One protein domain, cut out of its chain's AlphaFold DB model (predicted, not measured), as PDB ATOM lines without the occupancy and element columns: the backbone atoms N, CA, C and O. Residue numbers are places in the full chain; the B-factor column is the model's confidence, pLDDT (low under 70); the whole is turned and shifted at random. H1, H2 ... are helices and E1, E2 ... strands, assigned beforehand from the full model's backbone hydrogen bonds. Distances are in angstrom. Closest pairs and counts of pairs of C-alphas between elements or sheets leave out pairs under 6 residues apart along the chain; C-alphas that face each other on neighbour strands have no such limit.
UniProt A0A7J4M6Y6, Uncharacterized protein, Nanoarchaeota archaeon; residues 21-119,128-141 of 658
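What this domain is: This is residues 21 to 119 and 128 to 141 of the 658 residues of an uncharacterized protein of Nanoarchaeota archaeon (UniProt A0A7J4M6Y6). Look for a ribbon-like sheet of three antiparallel strands, E1, E2 and E3, with a helical hairpin, H1 and H2, and the short helix H3 packed over one face. From this two-layer body, helices on one face of a sheet, residues 85 to 90 stick out free, within the long link from H3 to E1. The printed part has 113 residues, with three named helices followed by three named strands, and the sheet's order is E1, E2, E3. The class is mixed, helices and strands. The whole is compact, with a radius of gyration of the C-alphas of 15.0 A, and spans 50 by 37 by 21 A.

Where its parts are: Find C-alpha 24 at (6.479, -22.402, 40.065); from there H1 runs through residues 24 to 40, 24.3 A long. After a tight link, H2 takes residues 45 to 57, 18.5 A. H3 follows at residues 71 to 77, 10.3 A. Look next for E1 at residues 95 to 100, 16.9 A, beginning at C-alpha 95 at (18.006, -30.192, 39.580). E2 is residues 104 to 113, 28.5 A, and E3 is residues 130 to 139, 29.0 A, ending at C-alpha 139 at (22.766, -23.114, 22.066).

How they stand to each other: Begin with inner strand E2. E1 and E2 form a hairpin, antiparallel at 166 degrees, with N 99 and O 106 at 2.8 A, within hydrogen-bond range. E3 is antiparallel to E2 at 158 degrees, with N 107 and O 136 at 2.9 A, also within that range. H2 is on the sheet at a height of 10.3 A, over E3, and runs along the strands, at 3 degrees to E3 on the local plane. H3 lies on the same face as H2, at a height of 8.7 A, over E2 and only just over E1, with 3 of its 7 C-alphas on E1. H1 is on the sheet too; its closest C-alphas to E1 are those of Asp 32 and Phe 99, 7.8 A apart. H1 and H2 form a hairpin and touch at a shallow tilt of 5 degrees, opposite ways, with the C-alphas of Ser 27 and Ser 55 closest at 5.3 A. With residues 24 to 25 alone, H1 only just touches H3, with 3 pairs of C-alphas within 8 A, the closest those of Glu 25 and Phe 77 at 7.5 A. H2 and H3 are apart. In H1, H2 and H3 every O i to N i+4 pair is within hydrogen-bond range.

The domain as a whole: The two C-alphas farthest apart are those of Gly 41 and Arg 118, 50.9 A. Residues 120 to 127 are not printed; look across this cut from C-alpha 119 to C-alpha 128, 11.6 A. The links H2 to H3 and H3 to E1 are long, 13 and 17 residues. Mean pLDDT of the printed part is 75.9; among the residues under 70 are 60 to 68, 82 to 92 and 114 to 119.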
ATOM      1  N   SER A  21       4.355 -12.869  44.311       50.81
ATOM      2  CA  SER A  21       4.838 -14.236  44.137       50.81
ATOM      3  C   SER A  21       3.835 -15.069  43.342       50.81
ATOM      4  O   SER A  21       2.652 -15.133  43.688       50.81
ATOM      5  N   ALA A  22       4.313 -15.760  42.315       57.03
ATOM      6  CA  ALA A  22       3.602 -16.820  41.621       57.03
ATOM      7  C   ALA A  22       4.185 -18.187  42.009       57.03
ATOM      8  O   ALA A  22       5.381 -18.335  42.240       57.03
ATOM      9  N   SER A  23       3.336 -19.215  42.056       71.88
ATOM     10  CA  SER A  23       3.802 -20.602  42.168       71.88
ATOM     11  C   SER A  23       4.682 -20.971  40.970       71.88
ATOM     12  O   SER A  23       4.375 -20.540  39.853       71.88
ATOM     13  N   LEU A  24       5.649 -21.875  41.158       79.56
ATOM     14  CA  LEU A  24       6.479 -22.402  40.065       79.56
ATOM     15  C   LEU A  24       5.679 -22.915  38.862       79.56
ATOM     16  O   LEU A  24       6.082 -22.706  37.722       79.56
ATOM     17  N   GLU A  25       4.534 -23.551  39.111       82.81
ATOM     18  CA  GLU A  25       3.639 -24.064  38.068       82.81
ATOM     19  C   GLU A  25       3.197 -22.963  37.100       82.81
ATOM     20  O   GLU A  25       3.334 -23.090  35.885       82.81
ATOM     21  N   LYS A  26       2.719 -21.849  37.662       84.56
ATOM     22  CA  LYS A  26       2.275 -20.680  36.906       84.56
ATOM     23  C   LYS A  26       3.440 -20.038  36.154       84.56
ATOM     24  O   LYS A  26       3.299 -19.784  34.964       84.56
ATOM     25  N   SER A  27       4.585 -19.832  36.810       87.00
ATOM     26  CA  SER A  27       5.756 -19.226  36.161       87.00
ATOM     27  C   SER A  27       6.272 -20.068  34.991       87.00
ATOM     28  O   SER A  27       6.583 -19.519  33.940       87.00
ATOM     29  N   PHE A  28       6.328 -21.397  35.125       89.62
ATOM     30  CA  PHE A  28       6.748 -22.256  34.014       89.62
ATOM     31  C   PHE A  28       5.716 -22.334  32.891       89.62
ATOM     32  O   PHE A  28       6.110 -22.323  31.731       89.62
ATOM     33  N   SER A  29       4.419 -22.327  33.208       90.12
ATOM     34  CA  SER A  29       3.377 -22.233  32.181       90.12
ATOM     35  C   SER A  29       3.435 -20.912  31.406       90.12
ATOM     36  O   SER A  29       3.151 -20.899  30.209       90.12
ATOM     37  N   GLU A  30       3.778 -19.802  32.069       92.62
ATOM     38  CA  GLU A  30       4.011 -18.513  31.408       92.62
ATOM     39  C   GLU A  30       5.233 -18.604  30.476       92.62
ATOM     40  O   GLU A  30       5.137 -18.231  29.309       92.62
ATOM     41  N   ILE A  31       6.342 -19.197  30.940       93.88
ATOM     42  CA  ILE A  31       7.553 -19.426  30.129       93.88
ATOM     43  C   ILE A  31       7.257 -20.254  28.870       93.88
ATOM     44  O   ILE A  31       7.657 -19.842  27.782       93.88
ATOM     45  N   ASP A  32       6.517 -21.362  28.981       92.38
ATOM     46  CA  ASP A  32       6.107 -22.175  27.822       92.38
ATOM     47  C   ASP A  32       5.301 -21.356  26.797       92.38
ATOM     48  O   ASP A  32       5.490 -21.478  25.580       92.38
ATOM     49  N   SER A  33       4.420 -20.473  27.278       96.38
ATOM     50  CA  SER A  33       3.654 -19.577  26.410       96.38
ATOM     51  C   SER A  33       4.553 -18.573  25.688       96.38
ATOM     52  O   SER A  33       4.397 -18.385  24.482       96.38
ATOM     53  N   TYR A  34       5.517 -17.964  26.382       96.75
ATOM     54  CA  TYR A  34       6.449 -17.014  25.768       96.75
ATOM     55  C   TYR A  34       7.376 -17.683  24.751       96.75
ATOM     56  O   TYR A  34       7.646 -17.108  23.701       96.75
ATOM     57  N   ILE A  35       7.814 -18.915  25.010       95.00
ATOM     58  CA  ILE A  35       8.583 -19.700  24.035       95.00
ATOM     59  C   ILE A  35       7.752 -19.952  22.778       95.00
ATOM     60  O   ILE A  35       8.244 -19.754  21.673       95.00
ATOM     61  N   THR A  36       6.474 -20.305  22.936       93.38
ATOM     62  CA  THR A  36       5.571 -20.505  21.793       93.38
ATOM     63  C   THR A  36       5.433 -19.228  20.955       93.38
ATOM     64  O   THR A  36       5.495 -19.296  19.730       93.38
ATOM     65  N   GLN A  37       5.300 -18.063  21.602       97.00
ATOM     66  CA  GLN A  37       5.254 -16.756  20.926       97.00
ATOM     67  C   GLN A  37       6.577 -16.425  20.220       97.00
ATOM     68  O   GLN A  37       6.593 -15.856  19.130       97.00
ATOM     69  N   TYR A  38       7.714 -16.789  20.813       95.38
ATOM     70  CA  TYR A  38       9.017 -16.599  20.182       95.38
ATOM     71  C   TYR A  38       9.188 -17.491  18.947       95.38
ATOM     72  O   TYR A  38       9.630 -17.039  17.884       95.38
ATOM     73  N   ASP A  39       8.798 -18.758  19.061       90.75
ATOM     74  CA  ASP A  39       8.903 -19.727  17.979       90.75
ATOM     75  C   ASP A  39       7.947 -19.391  16.824       90.75
ATOM     76  O   ASP A  39       8.334 -19.538  15.661       90.75
ATOM     77  N   SER A  40       6.759 -18.837  17.113       93.19
ATOM     78  CA  SER A  40       5.832 -18.307  16.097       93.19
ATOM     79  C   SER A  40       6.295 -16.984  15.471       93.19
ATOM     80  O   SER A  40       5.826 -16.621  14.390       93.19
ATOM     81  N   GLY A  41       7.246 -16.288  16.103       92.56
ATOM     82  CA  GLY A  41       7.761 -14.990  15.664       92.56
ATOM     83  C   GLY A  41       6.929 -13.790  16.127       92.56
ATOM     84  O   GLY A  41       7.121 -12.697  15.602       92.56
ATOM     85  N   GLU A  42       6.020 -13.980  17.087       96.19
ATOM     86  CA  GLU A  42       5.253 -12.903  17.726       96.19
ATOM     87  C   GLU A  42       6.124 -12.012  18.615       96.19
ATOM     88  O   GLU A  42       5.894 -10.804  18.672       96.19
ATOM     89  N   ILE A  43       7.133 -12.590  19.275       96.50
ATOM     90  CA  ILE A  43       8.123 -11.847  20.066       96.50
ATOM     91  C   ILE A  43       9.551 -12.138  19.593       96.50
ATOM     92  O   ILE A  43       9.846 -13.198  19.035       96.50
ATOM     93  N   THR A  44      10.453 -11.189  19.830       96.19
ATOM     94  CA  THR A  44      11.881 -11.291  19.507       96.19
ATOM     95  C   THR A  44      12.675 -12.002  20.606       96.19
ATOM     96  O   THR A  44      12.185 -12.217  21.718       96.19
ATOM     97  N   ALA A  45      13.932 -12.360  20.327       93.69
ATOM     98  CA  ALA A  45      14.785 -13.026  21.315       93.69
ATOM     99  C   ALA A  45      15.073 -12.142  22.553       93.69
ATOM    100  O   ALA A  45      14.947 -12.647  23.672       93.69
ATOM    101  N   PRO A  46      15.378 -10.832  22.418       95.81
ATOM    102  CA  PRO A  46      15.498  -9.940  23.574       95.81
ATOM    103  C   PRO A  46      14.203  -9.826  24.391       95.81
ATOM    104  O   PRO A  46      14.258  -9.841  25.620       95.81
ATOM    105  N   GLN A  47      13.034  -9.782  23.736       97.06
ATOM    106  CA  GLN A  47      11.734  -9.769  24.421       97.06
ATOM    107  C   GLN A  47      11.494 -11.062  25.208       97.06
ATOM    108  O   GLN A  47      11.082 -11.007  26.366       97.06
ATOM    109  N   LEU A  48      11.809 -12.224  24.626       96.56
ATOM    110  CA  LEU A  48      11.726 -13.508  25.326       96.56
ATOM    111  C   LEU A  48      12.605 -13.515  26.587       96.56
ATOM    112  O   LEU A  48      12.160 -13.971  27.638       96.56
ATOM    113  N   ILE A  49      13.824 -12.969  26.519       95.56
ATOM    114  CA  ILE A  49      14.706 -12.864  27.691       95.56
ATOM    115  C   ILE A  49      14.074 -12.004  28.792       95.56
ATOM    116  O   ILE A  49      14.102 -12.413  29.952       95.56
ATOM    117  N   VAL A  50      13.468 -10.864  28.439       95.56
ATOM    118  CA  VAL A  50      12.746 -10.002  29.393       95.56
ATOM    119  C   VAL A  50      11.610 -10.766  30.075       95.56
ATOM    120  O   VAL A  50      11.475 -10.711  31.295       95.56
ATOM    121  N   TYR A  51      10.811 -11.516  29.313       95.50
ATOM    122  CA  TYR A  51       9.707 -12.300  29.868       95.50
ATOM    123  C   TYR A  51      10.169 -13.456  30.764       95.50
ATOM    124  O   TYR A  51       9.520 -13.748  31.772       95.50
ATOM    125  N   ILE A  52      11.287 -14.103  30.424       93.88
ATOM    126  CA  ILE A  52      11.900 -15.150  31.249       93.88
ATOM    127  C   ILE A  52      12.378 -14.570  32.581       93.88
ATOM    128  O   ILE A  52      12.055 -15.137  33.625       93.88
ATOM    129  N   ASP A  53      13.092 -13.443  32.552       90.44
ATOM    130  CA  ASP A  53      13.574 -12.761  33.760       90.44
ATOM    131  C   ASP A  53      12.403 -12.334  34.658       90.44
ATOM    132  O   ASP A  53      12.349 -12.679  35.839       90.44
ATOM    133  N   TYR A  54      11.381 -11.708  34.066       90.00
ATOM    134  CA  TYR A  54      10.137 -11.360  34.750       90.00
ATOM    135  C   TYR A  54       9.462 -12.577  35.411       90.00
ATOM    136  O   TYR A  54       9.067 -12.523  36.579       90.00
ATOM    137  N   SER A  55       9.372 -13.704  34.700       90.25
ATOM    138  CA  SER A  55       8.751 -14.932  35.219       90.25
ATOM    139  C   SER A  55       9.573 -15.582  36.330       90.25
ATOM    140  O   SER A  55       8.998 -16.120  37.277       90.25
ATOM    141  N   GLN A  56      10.905 -15.531  36.226       86.75
ATOM    142  CA  GLN A  56      11.829 -16.012  37.251       86.75
ATOM    143  C   GLN A  56      11.712 -15.178  38.528       86.75
ATOM    144  O   GLN A  56      11.633 -15.747  39.616       86.75
ATOM    145  N   ASN A  57      11.654 -13.850  38.415       80.88
ATOM    146  CA  ASN A  57      11.513 -12.961  39.568       80.88
ATOM    147  C   ASN A  57      10.197 -13.217  40.321       80.88
ATOM    148  O   ASN A  57      10.190 -13.233  41.551       80.88
ATOM    149  N   LYS A  58       9.130 -13.576  39.596       81.31
ATOM    150  CA  LYS A  58       7.851 -14.013  40.179       81.31
ATOM    151  C   LYS A  58       7.909 -15.350  40.917       81.31
ATOM    152  O   LYS A  58       7.019 -15.605  41.720       81.31
ATOM    153  N   MET A  59       8.901 -16.214  40.676       79.31
ATOM    154  CA  MET A  59       8.980 -17.527  41.347       79.31
ATOM    155  C   MET A  59       9.272 -17.410  42.847       79.31
ATOM    156  O   MET A  59       9.062 -18.369  43.589       79.31
ATOM    157  N   TYR A  60       9.786 -16.266  43.301       67.56
ATOM    158  CA  TYR A  60      10.190 -16.078  44.685       67.56
ATOM    159  C   TYR A  60       9.089 -15.428  45.523       67.56
ATOM    160  O   TYR A  60       8.477 -14.434  45.132       67.56
ATOM    161  N   GLY A  61       8.859 -16.007  46.704       50.56
ATOM    162  CA  GLY A  61       7.923 -15.511  47.708       50.56
ATOM    163  C   GLY A  61       8.232 -14.084  48.165       50.56
ATOM    164  O   GLY A  61       9.386 -13.711  48.385       50.56
ATOM    165  N   SER A  62       7.180 -13.290  48.355       44.75
ATOM    166  CA  SER A  62       7.265 -11.945  48.916       44.75
ATOM    167  C   SER A  62       7.545 -11.988  50.425       44.75
ATOM    168  O   SER A  62       6.957 -12.809  51.126       44.75
ATOM    169  N   LEU A  63       8.322 -11.016  50.914       38.34
ATOM    170  CA  LEU A  63       8.284 -10.449  52.278       38.34
ATOM    171  C   LEU A  63       9.256 -10.948  53.367       38.34
ATOM    172  O   LEU A  63       9.395 -10.231  54.352       38.34
ATOM    173  N   SER A  64      10.016 -12.039  53.208       34.81
ATOM    174  CA  SER A  64      11.049 -12.422  54.209       34.81
ATOM    175  C   SER A  64      12.501 -12.329  53.717       34.81
ATOM    176  O   SER A  64      13.434 -12.657  54.448       34.81
ATOM    177  N   GLY A  65      12.724 -11.870  52.481       38.44
ATOM    178  CA  GLY A  65      14.063 -11.853  51.875       38.44
ATOM    179  C   GLY A  65      14.577 -13.247  51.492       38.44
ATOM    180  O   GLY A  65      15.745 -13.405  51.136       38.44
ATOM    181  N   GLU A  66      13.716 -14.260  51.536       45.66
ATOM    182  CA  GLU A  66      14.085 -15.640  51.264       45.66
ATOM    183  C   GLU A  66      13.749 -15.997  49.812       45.66
ATOM    184  O   GLU A  66      12.624 -16.359  49.483       45.66
ATOM    185  N   ARG A  67      14.752 -15.907  48.923       56.44
ATOM    186  CA  ARG A  67      14.735 -16.541  47.591       56.44
ATOM    187  C   ARG A  67      14.737 -18.066  47.751       56.44
ATOM    188  O   ARG A  67      15.761 -18.709  47.536       56.44
ATOM    189  N   GLN A  68      13.638 -18.619  48.248       67.94
ATOM    190  CA  GLN A  68      13.564 -19.998  48.711       67.94
ATOM    191  C   GLN A  68      12.396 -20.718  48.074       67.94
ATOM    192  O   GLN A  68      11.267 -20.239  48.080       67.94
ATOM    193  N   ILE A  69      12.705 -21.894  47.552       74.81
ATOM    194  CA  ILE A  69      11.749 -22.851  47.023       74.81
ATOM    195  C   ILE A  69      12.019 -24.167  47.732       74.81
ATOM    196  O   ILE A  69      13.177 -24.568  47.891       74.81
ATOM    197  N   SER A  70      10.948 -24.810  48.186       76.44
ATOM    198  CA  SER A  70      11.038 -26.075  48.911       76.44
ATOM    199  C   SER A  70      11.572 -27.197  48.016       76.44
ATOM    200  O   SER A  70      11.296 -27.238  46.813       76.44
ATOM    201  N   GLU A  71      12.293 -28.156  48.600       79.50
ATOM    202  CA  GLU A  71      12.768 -29.333  47.862       79.50
ATOM    203  C   GLU A  71      11.611 -30.108  47.207       79.50
ATOM    204  O   GLU A  71      11.744 -30.602  46.086       79.50
ATOM    205  N   LEU A  72      10.455 -30.186  47.879       81.31
ATOM    206  CA  LEU A  72       9.250 -30.833  47.358       81.31
ATOM    207  C   LEU A  72       8.761 -30.181  46.055       81.31
ATOM    208  O   LEU A  72       8.443 -30.885  45.095       81.31
ATOM    209  N   GLU A  73       8.715 -28.849  46.003       81.25
ATOM    210  CA  GLU A  73       8.318 -28.122  44.797       81.25
ATOM    211  C   GLU A  73       9.360 -28.248  43.683       81.25
ATOM    212  O   GLU A  73       8.985 -28.470  42.530       81.25
ATOM    213  N   VAL A  74      10.657 -28.188  44.009       84.62
ATOM    214  CA  VAL A  74      11.725 -28.415  43.022       84.62
ATOM    215  C   VAL A  74      11.596 -29.805  42.404       84.62
ATOM    216  O   VAL A  74      11.558 -29.920  41.181       84.62
ATOM    217  N   LYS A  75      11.425 -30.853  43.220       85.19
ATOM    218  CA  LYS A  75      11.231 -32.236  42.750       85.19
ATOM    219  C   LYS A  75       9.999 -32.415  41.861       85.19
ATOM    220  O   LYS A  75       9.973 -33.345  41.059       85.19
ATOM    221  N   LYS A  76       8.972 -31.568  42.004       86.88
ATOM    222  CA  LYS A  76       7.758 -31.624  41.176       86.88
ATOM    223  C   LYS A  76       8.001 -31.102  39.755       86.88
ATOM    224  O   LYS A  76       7.389 -31.611  38.821       86.88
ATOM    225  N   PHE A  77       8.854 -30.087  39.587       85.88
ATOM    226  CA  PHE A  77       8.989 -29.362  38.314       85.88
ATOM    227  C   PHE A  77      10.345 -29.488  37.625       85.88
ATOM    228  O   PHE A  77      10.424 -29.187  36.429       85.88
ATOM    229  N   PHE A  78      11.380 -29.897  38.354       86.56
ATOM    230  CA  PHE A  78      12.735 -30.062  37.853       86.56
ATOM    231  C   PHE A  78      13.143 -31.535  37.830       86.56
ATOM    232  O   PHE A  78      12.749 -32.339  38.675       86.56
ATOM    233  N   GLU A  79      14.012 -31.867  36.888       83.19
ATOM    234  CA  GLU A  79      14.635 -33.174  36.766       83.19
ATOM    235  C   GLU A  79      15.911 -33.221  37.599       83.19
ATOM    236  O   GLU A  79      16.726 -32.295  37.573       83.19
ATOM    237  N   LYS A  80      16.098 -34.308  38.350       81.50
ATOM    238  CA  LYS A  80      17.312 -34.503  39.142       81.50
ATOM    239  C   LYS A  80      18.496 -34.745  38.214       81.50
ATOM    240  O   LYS A  80      18.488 -35.683  37.422       81.50
ATOM    241  N   VAL A  81      19.539 -33.941  38.369       71.12
ATOM    242  CA  VAL A  81      20.776 -34.074  37.603       71.12
ATOM    243  C   VAL A  81      21.725 -34.975  38.373       71.12
ATOM    244  O   VAL A  81      21.981 -34.772  39.563       71.12
ATOM    245  N   ASN A  82      22.253 -35.997  37.705       59.78
ATOM    246  CA  ASN A  82      23.164 -36.953  38.319       59.78
ATOM    247  C   ASN A  82      24.568 -36.329  38.459       59.78
ATOM    248  O   ASN A  82      25.491 -36.621  37.704       59.78
ATOM    249  N   ASN A  83      24.728 -35.416  39.421       53.44
ATOM    250  CA  ASN A  83      25.942 -34.614  39.612       53.44
ATOM    251  C   ASN A  83      27.060 -35.319  40.400       53.44
ATOM    252  O   ASN A  83      27.995 -34.670  40.875       53.44
ATOM    253  N   SER A  84      27.037 -36.655  40.494       44.91
ATOM    254  CA  SER A  84      28.135 -37.433  41.090       44.91
ATOM    255  C   SER A  84      29.486 -37.224  40.388       44.91
ATOM    256  O   SER A  84      30.521 -37.504  40.991       44.91
ATOM    257  N   ASN A  85      29.468 -36.674  39.167       40.44
ATOM    258  CA  ASN A  85      30.599 -36.629  38.239       40.44
ATOM    259  C   ASN A  85      31.200 -35.215  38.059       40.44
ATOM    260  O   ASN A  85      32.200 -35.052  37.374       40.44
ATOM    261  N   ASN A  86      30.631 -34.174  38.688       39.22
ATOM    262  CA  ASN A  86      31.026 -32.770  38.479       39.22
ATOM    263  C   ASN A  86      31.570 -32.107  39.757       39.22
ATOM    264  O   ASN A  86      31.134 -31.038  40.187       39.22
ATOM    265  N   LYS A  87      32.569 -32.735  40.391       34.97
ATOM    266  CA  LYS A  87      33.209 -32.212  41.618       34.97
ATOM    267  C   LYS A  87      34.054 -30.938  41.415       34.97
ATOM    268  O   LYS A  87      34.545 -30.405  42.407       34.97
ATOM    269  N   GLY A  88      34.216 -30.453  40.178       35.22
ATOM    270  CA  GLY A  88      35.085 -29.317  39.836       35.22
ATOM    271  C   GLY A  88      34.393 -27.979  39.547       35.22
ATOM    272  O   GLY A  88      35.069 -26.955  39.575       35.22
ATOM    273  N   ASN A  89      33.077 -27.943  39.300       38.78
ATOM    274  CA  ASN A  89      32.384 -26.689  38.985       38.78
ATOM    275  C   ASN A  89      31.878 -25.994  40.257       38.78
ATOM    276  O   ASN A  89      31.183 -26.585  41.081       38.78
ATOM    277  N   PHE A  90      32.207 -24.707  40.394       37.94
ATOM    278  CA  PHE A  90      31.922 -23.851  41.557       37.94
ATOM    279  C   PHE A  90      30.424 -23.638  41.872       37.94
ATOM    280  O   PHE A  90      30.093 -22.953  42.837       37.94
ATOM    281  N   LYS A  91      29.509 -24.234  41.102       49.81
ATOM    282  CA  LYS A  91      28.062 -24.130  41.288       49.81
ATOM    283  C   LYS A  91      27.428 -25.529  41.265       49.81
ATOM    284  O   LYS A  91      27.066 -26.038  40.209       49.81
ATOM    285  N   ARG A  92      27.319 -26.174  42.430       61.94
ATOM    286  CA  ARG A  92      26.617 -27.462  42.586       61.94
ATOM    287  C   ARG A  92      25.107 -27.215  42.529       61.94
ATOM    288  O   ARG A  92      24.528 -26.927  43.564       61.94
ATOM    289  N   PHE A  93      24.480 -27.257  41.355       71.06
ATOM    290  CA  PHE A  93      23.021 -27.434  41.272       71.06
ATOM    291  C   PHE A  93      22.673 -28.913  41.460       71.06
ATOM    292  O   PHE A  93      23.544 -29.769  41.326       71.06
ATOM    293  N   GLU A  94      21.429 -29.241  41.781       71.69
ATOM    294  CA  GLU A  94      20.985 -30.645  41.902       71.69
ATOM    295  C   GLU A  94      19.869 -31.000  40.932       71.69
ATOM    296  O   GLU A  94      19.707 -32.167  40.578       71.69
ATOM    297  N   TYR A  95      19.121 -29.997  40.484       82.56
ATOM    298  CA  TYR A  95      18.006 -30.192  39.580       82.56
ATOM    299  C   TYR A  95      18.055 -29.169  38.450       82.56
ATOM    300  O   TYR A  95      18.535 -28.047  38.637       82.56
ATOM    301  N   GLN A  96      17.552 -29.559  37.281       84.81
ATOM    302  CA  GLN A  96      17.445 -28.690  36.115       84.81
ATOM    303  C   GLN A  96      16.082 -28.825  35.430       84.81
ATOM    304  O   GLN A  96      15.426 -29.858  35.527       84.81
ATOM    305  N   LYS A  97      15.663 -27.781  34.722       85.19
ATOM    306  CA  LYS A  97      14.505 -27.805  33.826       85.19
ATOM    307  C   LYS A  97      14.913 -27.164  32.510       85.19
ATOM    308  O   LYS A  97      15.400 -26.035  32.507       85.19
ATOM    309  N   ILE A  98      14.748 -27.898  31.416       83.81
ATOM    310  CA  ILE A  98      15.183 -27.476  30.086       83.81
ATOM    311  C   ILE A  98      13.959 -27.092  29.264       83.81
ATOM    312  O   ILE A  98      13.006 -27.863  29.168       83.81
ATOM    313  N   PHE A  99      14.031 -25.936  28.622       84.00
ATOM    314  CA  PHE A  99      13.109 -25.516  27.582       84.00
ATOM    315  C   PHE A  99      13.859 -25.357  26.259       84.00
ATOM    316  O   PHE A  99      14.987 -24.863  26.229       84.00
ATOM    317  N   GLN A 100      13.234 -25.785  25.166       83.25
ATOM    318  CA  GLN A 100      13.789 -25.705  23.815       83.25
ATOM    319  C   GLN A 100      13.139 -24.541  23.068       83.25
ATOM    320  O   GLN A 100      11.931 -24.360  23.180       83.25
ATOM    321  N   THR A 101      13.920 -23.789  22.299       85.06
ATOM    322  CA  THR A 101      13.434 -22.802  21.324       85.06
ATOM    323  C   THR A 101      14.017 -23.121  19.950       85.06
ATOM    324  O   THR A 101      14.903 -23.974  19.820       85.06
ATOM    325  N   LYS A 102      13.555 -22.426  18.909       78.81
ATOM    326  CA  LYS A 102      14.093 -22.581  17.548       78.81
ATOM    327  C   LYS A 102      15.585 -22.223  17.400       78.81
ATOM    328  O   LYS A 102      16.215 -22.728  16.476       78.81
ATOM    329  N   ASP A 103      16.139 -21.374  18.276       80.62
ATOM    330  CA  ASP A 103      17.514 -20.841  18.159       80.62
ATOM    331  C   ASP A 103      18.419 -21.163  19.366       80.62
ATOM    332  O   ASP A 103      19.648 -21.061  19.276       80.62
ATOM    333  N   PHE A 104      17.840 -21.501  20.523       81.56
ATOM    334  CA  PHE A 104      18.581 -21.786  21.751       81.56
ATOM    335  C   PHE A 104      17.782 -22.636  22.750       81.56
ATOM    336  O   PHE A 104      16.600 -22.908  22.594       81.56
ATOM    337  N   GLN A 105      18.450 -23.077  23.806       83.19
ATOM    338  CA  GLN A 105      17.868 -23.746  24.961       83.19
ATOM    339  C   GLN A 105      17.910 -22.809  26.161       83.19
ATOM    340  O   GLN A 105      18.884 -22.082  26.365       83.19
ATOM    341  N   ILE A 106      16.872 -22.862  26.985       86.06
ATOM    342  CA  ILE A 106      16.806 -22.157  28.261       86.06
ATOM    343  C   ILE A 106      16.853 -23.221  29.347       86.06
ATOM    344  O   ILE A 106      15.956 -24.059  29.437       86.06
ATOM    345  N   ILE A 107      17.898 -23.205  30.168       84.81
ATOM    346  CA  ILE A 107      18.058 -24.172  31.254       84.81
ATOM    347  C   ILE A 107      17.953 -23.440  32.578       84.81
ATOM    348  O   ILE A 107      18.782 -22.586  32.891       84.81
ATOM    349  N   PHE A 108      16.936 -23.795  33.356       88.06
ATOM    350  CA  PHE A 108      16.795 -23.386  34.743       88.06
ATOM    351  C   PHE A 108      17.519 -24.380  35.643       88.06
ATOM    352  O   PHE A 108      17.337 -25.588  35.510       88.06
ATOM    353  N   TYR A 109      18.286 -23.869  36.594       85.19
ATOM    354  CA  TYR A 109      19.049 -24.630  37.572       85.19
ATOM    355  C   TYR A 109      18.550 -24.327  38.975       85.19
ATOM    356  O   TYR A 109      18.493 -23.162  39.363       85.19
ATOM    357  N   ALA A 110      18.253 -25.374  39.744       86.31
ATOM    358  CA  ALA A 110      17.938 -25.268  41.161       86.31
ATOM    359  C   ALA A 110      19.189 -25.571  41.996       86.31
ATOM    360  O   ALA A 110      19.715 -26.692  42.000       86.31
ATOM    361  N   TYR A 111      19.660 -24.558  42.712       81.94
ATOM    362  CA  TYR A 111      20.842 -24.622  43.554       81.94
ATOM    363  C   TYR A 111      20.446 -24.816  45.014       81.94
ATOM    364  O   TYR A 111      19.782 -23.934  45.569       81.94
ATOM    365  N   PRO A 112      20.849 -25.934  45.644       80.44
ATOM    366  CA  PRO A 112      20.615 -26.148  47.056       80.44
ATOM    367  C   PRO A 112      21.424 -25.147  47.872       80.44
ATOM    368  O   PRO A 112      22.592 -24.859  47.590       80.44
ATOM    369  N   PHE A 113      20.822 -24.673  48.944       72.56
ATOM    370  CA  PHE A 113      21.532 -24.026  50.023       72.56
ATOM    371  C   PHE A 113      20.920 -24.425  51.354       72.56
ATOM    372  O   PHE A 113      19.715 -24.634  51.493       72.56
ATOM    373  N   VAL A 114      21.791 -24.515  52.350       65.69
ATOM    374  CA  VAL A 114      21.401 -24.818  53.717       65.69
ATOM    375  C   VAL A 114      21.303 -23.502  54.467       65.69
ATOM    376  O   VAL A 114      22.267 -22.734  54.544       65.69
ATOM    377  N   ARG A 115      20.125 -23.225  55.015       60.91
ATOM    378  CA  ARG A 115      19.926 -22.069  55.881       60.91
ATOM    379  C   ARG A 115      20.623 -22.340  57.213       60.91
ATOM    380  O   ARG A 115      20.206 -23.202  57.968       60.91
ATOM    381  N   HIS A 116      21.675 -21.588  57.518       59.50
ATOM    382  CA  HIS A 116      22.368 -21.657  58.810       59.50
ATOM    383  C   HIS A 116      21.691 -20.773  59.863       59.50
ATOM    384  O   HIS A 116      22.314 -19.868  60.422       59.50
ATOM    385  N   ASP A 117      20.397 -20.966  60.096       57.78
ATOM    386  CA  ASP A 117      19.703 -20.246  61.157       57.78
ATOM    387  C   ASP A 117      19.747 -21.014  62.490       57.78
ATOM    388  O   ASP A 117      20.340 -22.082  62.613       57.78
ATOM    389  N   ARG A 118      19.155 -20.439  63.541       50.91
ATOM    390  CA  ARG A 118      19.127 -21.063  64.870       50.91
ATOM    391  C   ARG A 118      18.466 -22.451  64.852       50.91
ATOM    392  O   ARG A 118      18.947 -23.338  65.542       50.91
ATOM    393  N   GLU A 119      17.434 -22.649  64.027       58.09
ATOM    394  CA  GLU A 119      16.736 -23.936  63.871       58.09
ATOM    395  C   GLU A 119      17.677 -24.993  63.270       58.09
ATOM    396  O   GLU A 119      17.720 -26.117  63.761       58.09
ATOM    397  N   GLU A 128      15.537 -30.144  55.610       64.62
ATOM    398  CA  GLU A 128      15.411 -30.185  54.147       64.62
ATOM    399  C   GLU A 128      16.156 -29.012  53.489       64.62
ATOM    400  O   GLU A 128      16.241 -27.910  54.042       64.62
ATOM    401  N   ASN A 129      16.696 -29.242  52.290       71.50
ATOM    402  CA  ASN A 129      17.389 -28.200  51.537       71.50
ATOM    403  C   ASN A 129      16.391 -27.167  50.986       71.50
ATOM    404  O   ASN A 129      15.342 -27.522  50.441       71.50
ATOM    405  N   SER A 130      16.766 -25.888  51.036       75.50
ATOM    406  CA  SER A 130      16.093 -24.826  50.281       75.50
ATOM    407  C   SER A 130      16.811 -24.599  48.956       75.50
ATOM    408  O   SER A 130      18.021 -24.806  48.853       75.50
ATOM    409  N   TYR A 131      16.084 -24.137  47.938       79.25
ATOM    410  CA  TYR A 131      16.646 -23.917  46.607       79.25
ATOM    411  C   TYR A 131      16.455 -22.485  46.120       79.25
ATOM    412  O   TYR A 131      15.405 -21.878  46.338       79.25
ATOM    413  N   TYR A 132      17.460 -21.979  45.402       81.06
ATOM    414  CA  TYR A 132      17.316 -20.818  44.526       81.06
ATOM    415  C   TYR A 132      17.426 -21.253  43.059       81.06
ATOM    416  O   TYR A 132      18.190 -22.155  42.720       81.06
ATOM    417  N   ILE A 133      16.666 -20.603  42.187       83.12
ATOM    418  CA  ILE A 133      16.617 -20.836  40.743       83.12
ATOM    419  C   ILE A 133      17.385 -19.748  39.980       83.12
ATOM    420  O   ILE A 133      17.116 -18.553  40.121       83.12
ATOM    421  N   ASP A 134      18.295 -20.162  39.107       83.69
ATOM    422  CA  ASP A 134      18.904 -19.312  38.074       83.69
ATOM    423  C   ASP A 134      18.615 -19.907  36.693       83.69
ATOM    424  O   ASP A 134      18.331 -21.100  36.602       83.69
ATOM    425  N   TYR A 135      18.731 -19.126  35.619       86.50
ATOM    426  CA  TYR A 135      18.674 -19.661  34.258       86.50
ATOM    427  C   TYR A 135      19.877 -19.251  33.420       86.50
ATOM    428  O   TYR A 135      20.495 -18.197  33.608       86.50
ATOM    429  N   GLN A 136      20.204 -20.100  32.453       81.06
ATOM    430  CA  GLN A 136      21.219 -19.842  31.444       81.06
ATOM    431  C   GLN A 136      20.686 -20.180  30.058       81.06
ATOM    432  O   GLN A 136      19.792 -21.013  29.902       81.06
ATOM    433  N   LEU A 137      21.243 -19.498  29.063       81.75
ATOM    434  CA  LEU A 137      20.975 -19.783  27.665       81.75
ATOM    435  C   LEU A 137      22.106 -20.663  27.151       81.75
ATOM    436  O   LEU A 137      23.277 -20.334  27.328       81.75
ATOM    437  N   TYR A 138      21.742 -21.756  26.505       72.50
ATOM    438  CA  TYR A 138      22.663 -22.624  25.791       72.50
ATOM    439  C   TYR A 138      22.248 -22.655  24.342       72.50
ATOM    440  O   TYR A 138      21.091 -22.434  24.013       72.50
ATOM    441  N   SER A 139      23.169 -22.949  23.449       66.62
ATOM    442  CA  SER A 139      22.766 -23.114  22.066       66.62
ATOM    443  C   SER A 139      21.944 -24.379  21.916       66.62
ATOM    444  O   SER A 139      22.270 -25.421  22.490       66.62
ATOM    445  N   SER A 140      20.926 -24.292  21.066       56.47
ATOM    446  CA  SER A 140      20.310 -25.447  20.442       56.47
ATOM    447  C   SER A 140      21.337 -26.013  19.467       56.47
ATOM    448  O   SER A 140      21.237 -25.847  18.250       56.47
ATOM    449  N   SER A 141      22.387 -26.655  19.986       47.38
ATOM    450  CA  SER A 141      23.098 -27.613  19.154       47.38
ATOM    451  C   SER A 141      22.006 -28.574  18.730       47.38
ATOM    452  O   SER A 141      21.361 -29.188  19.582       47.38
TER     453      SER A 141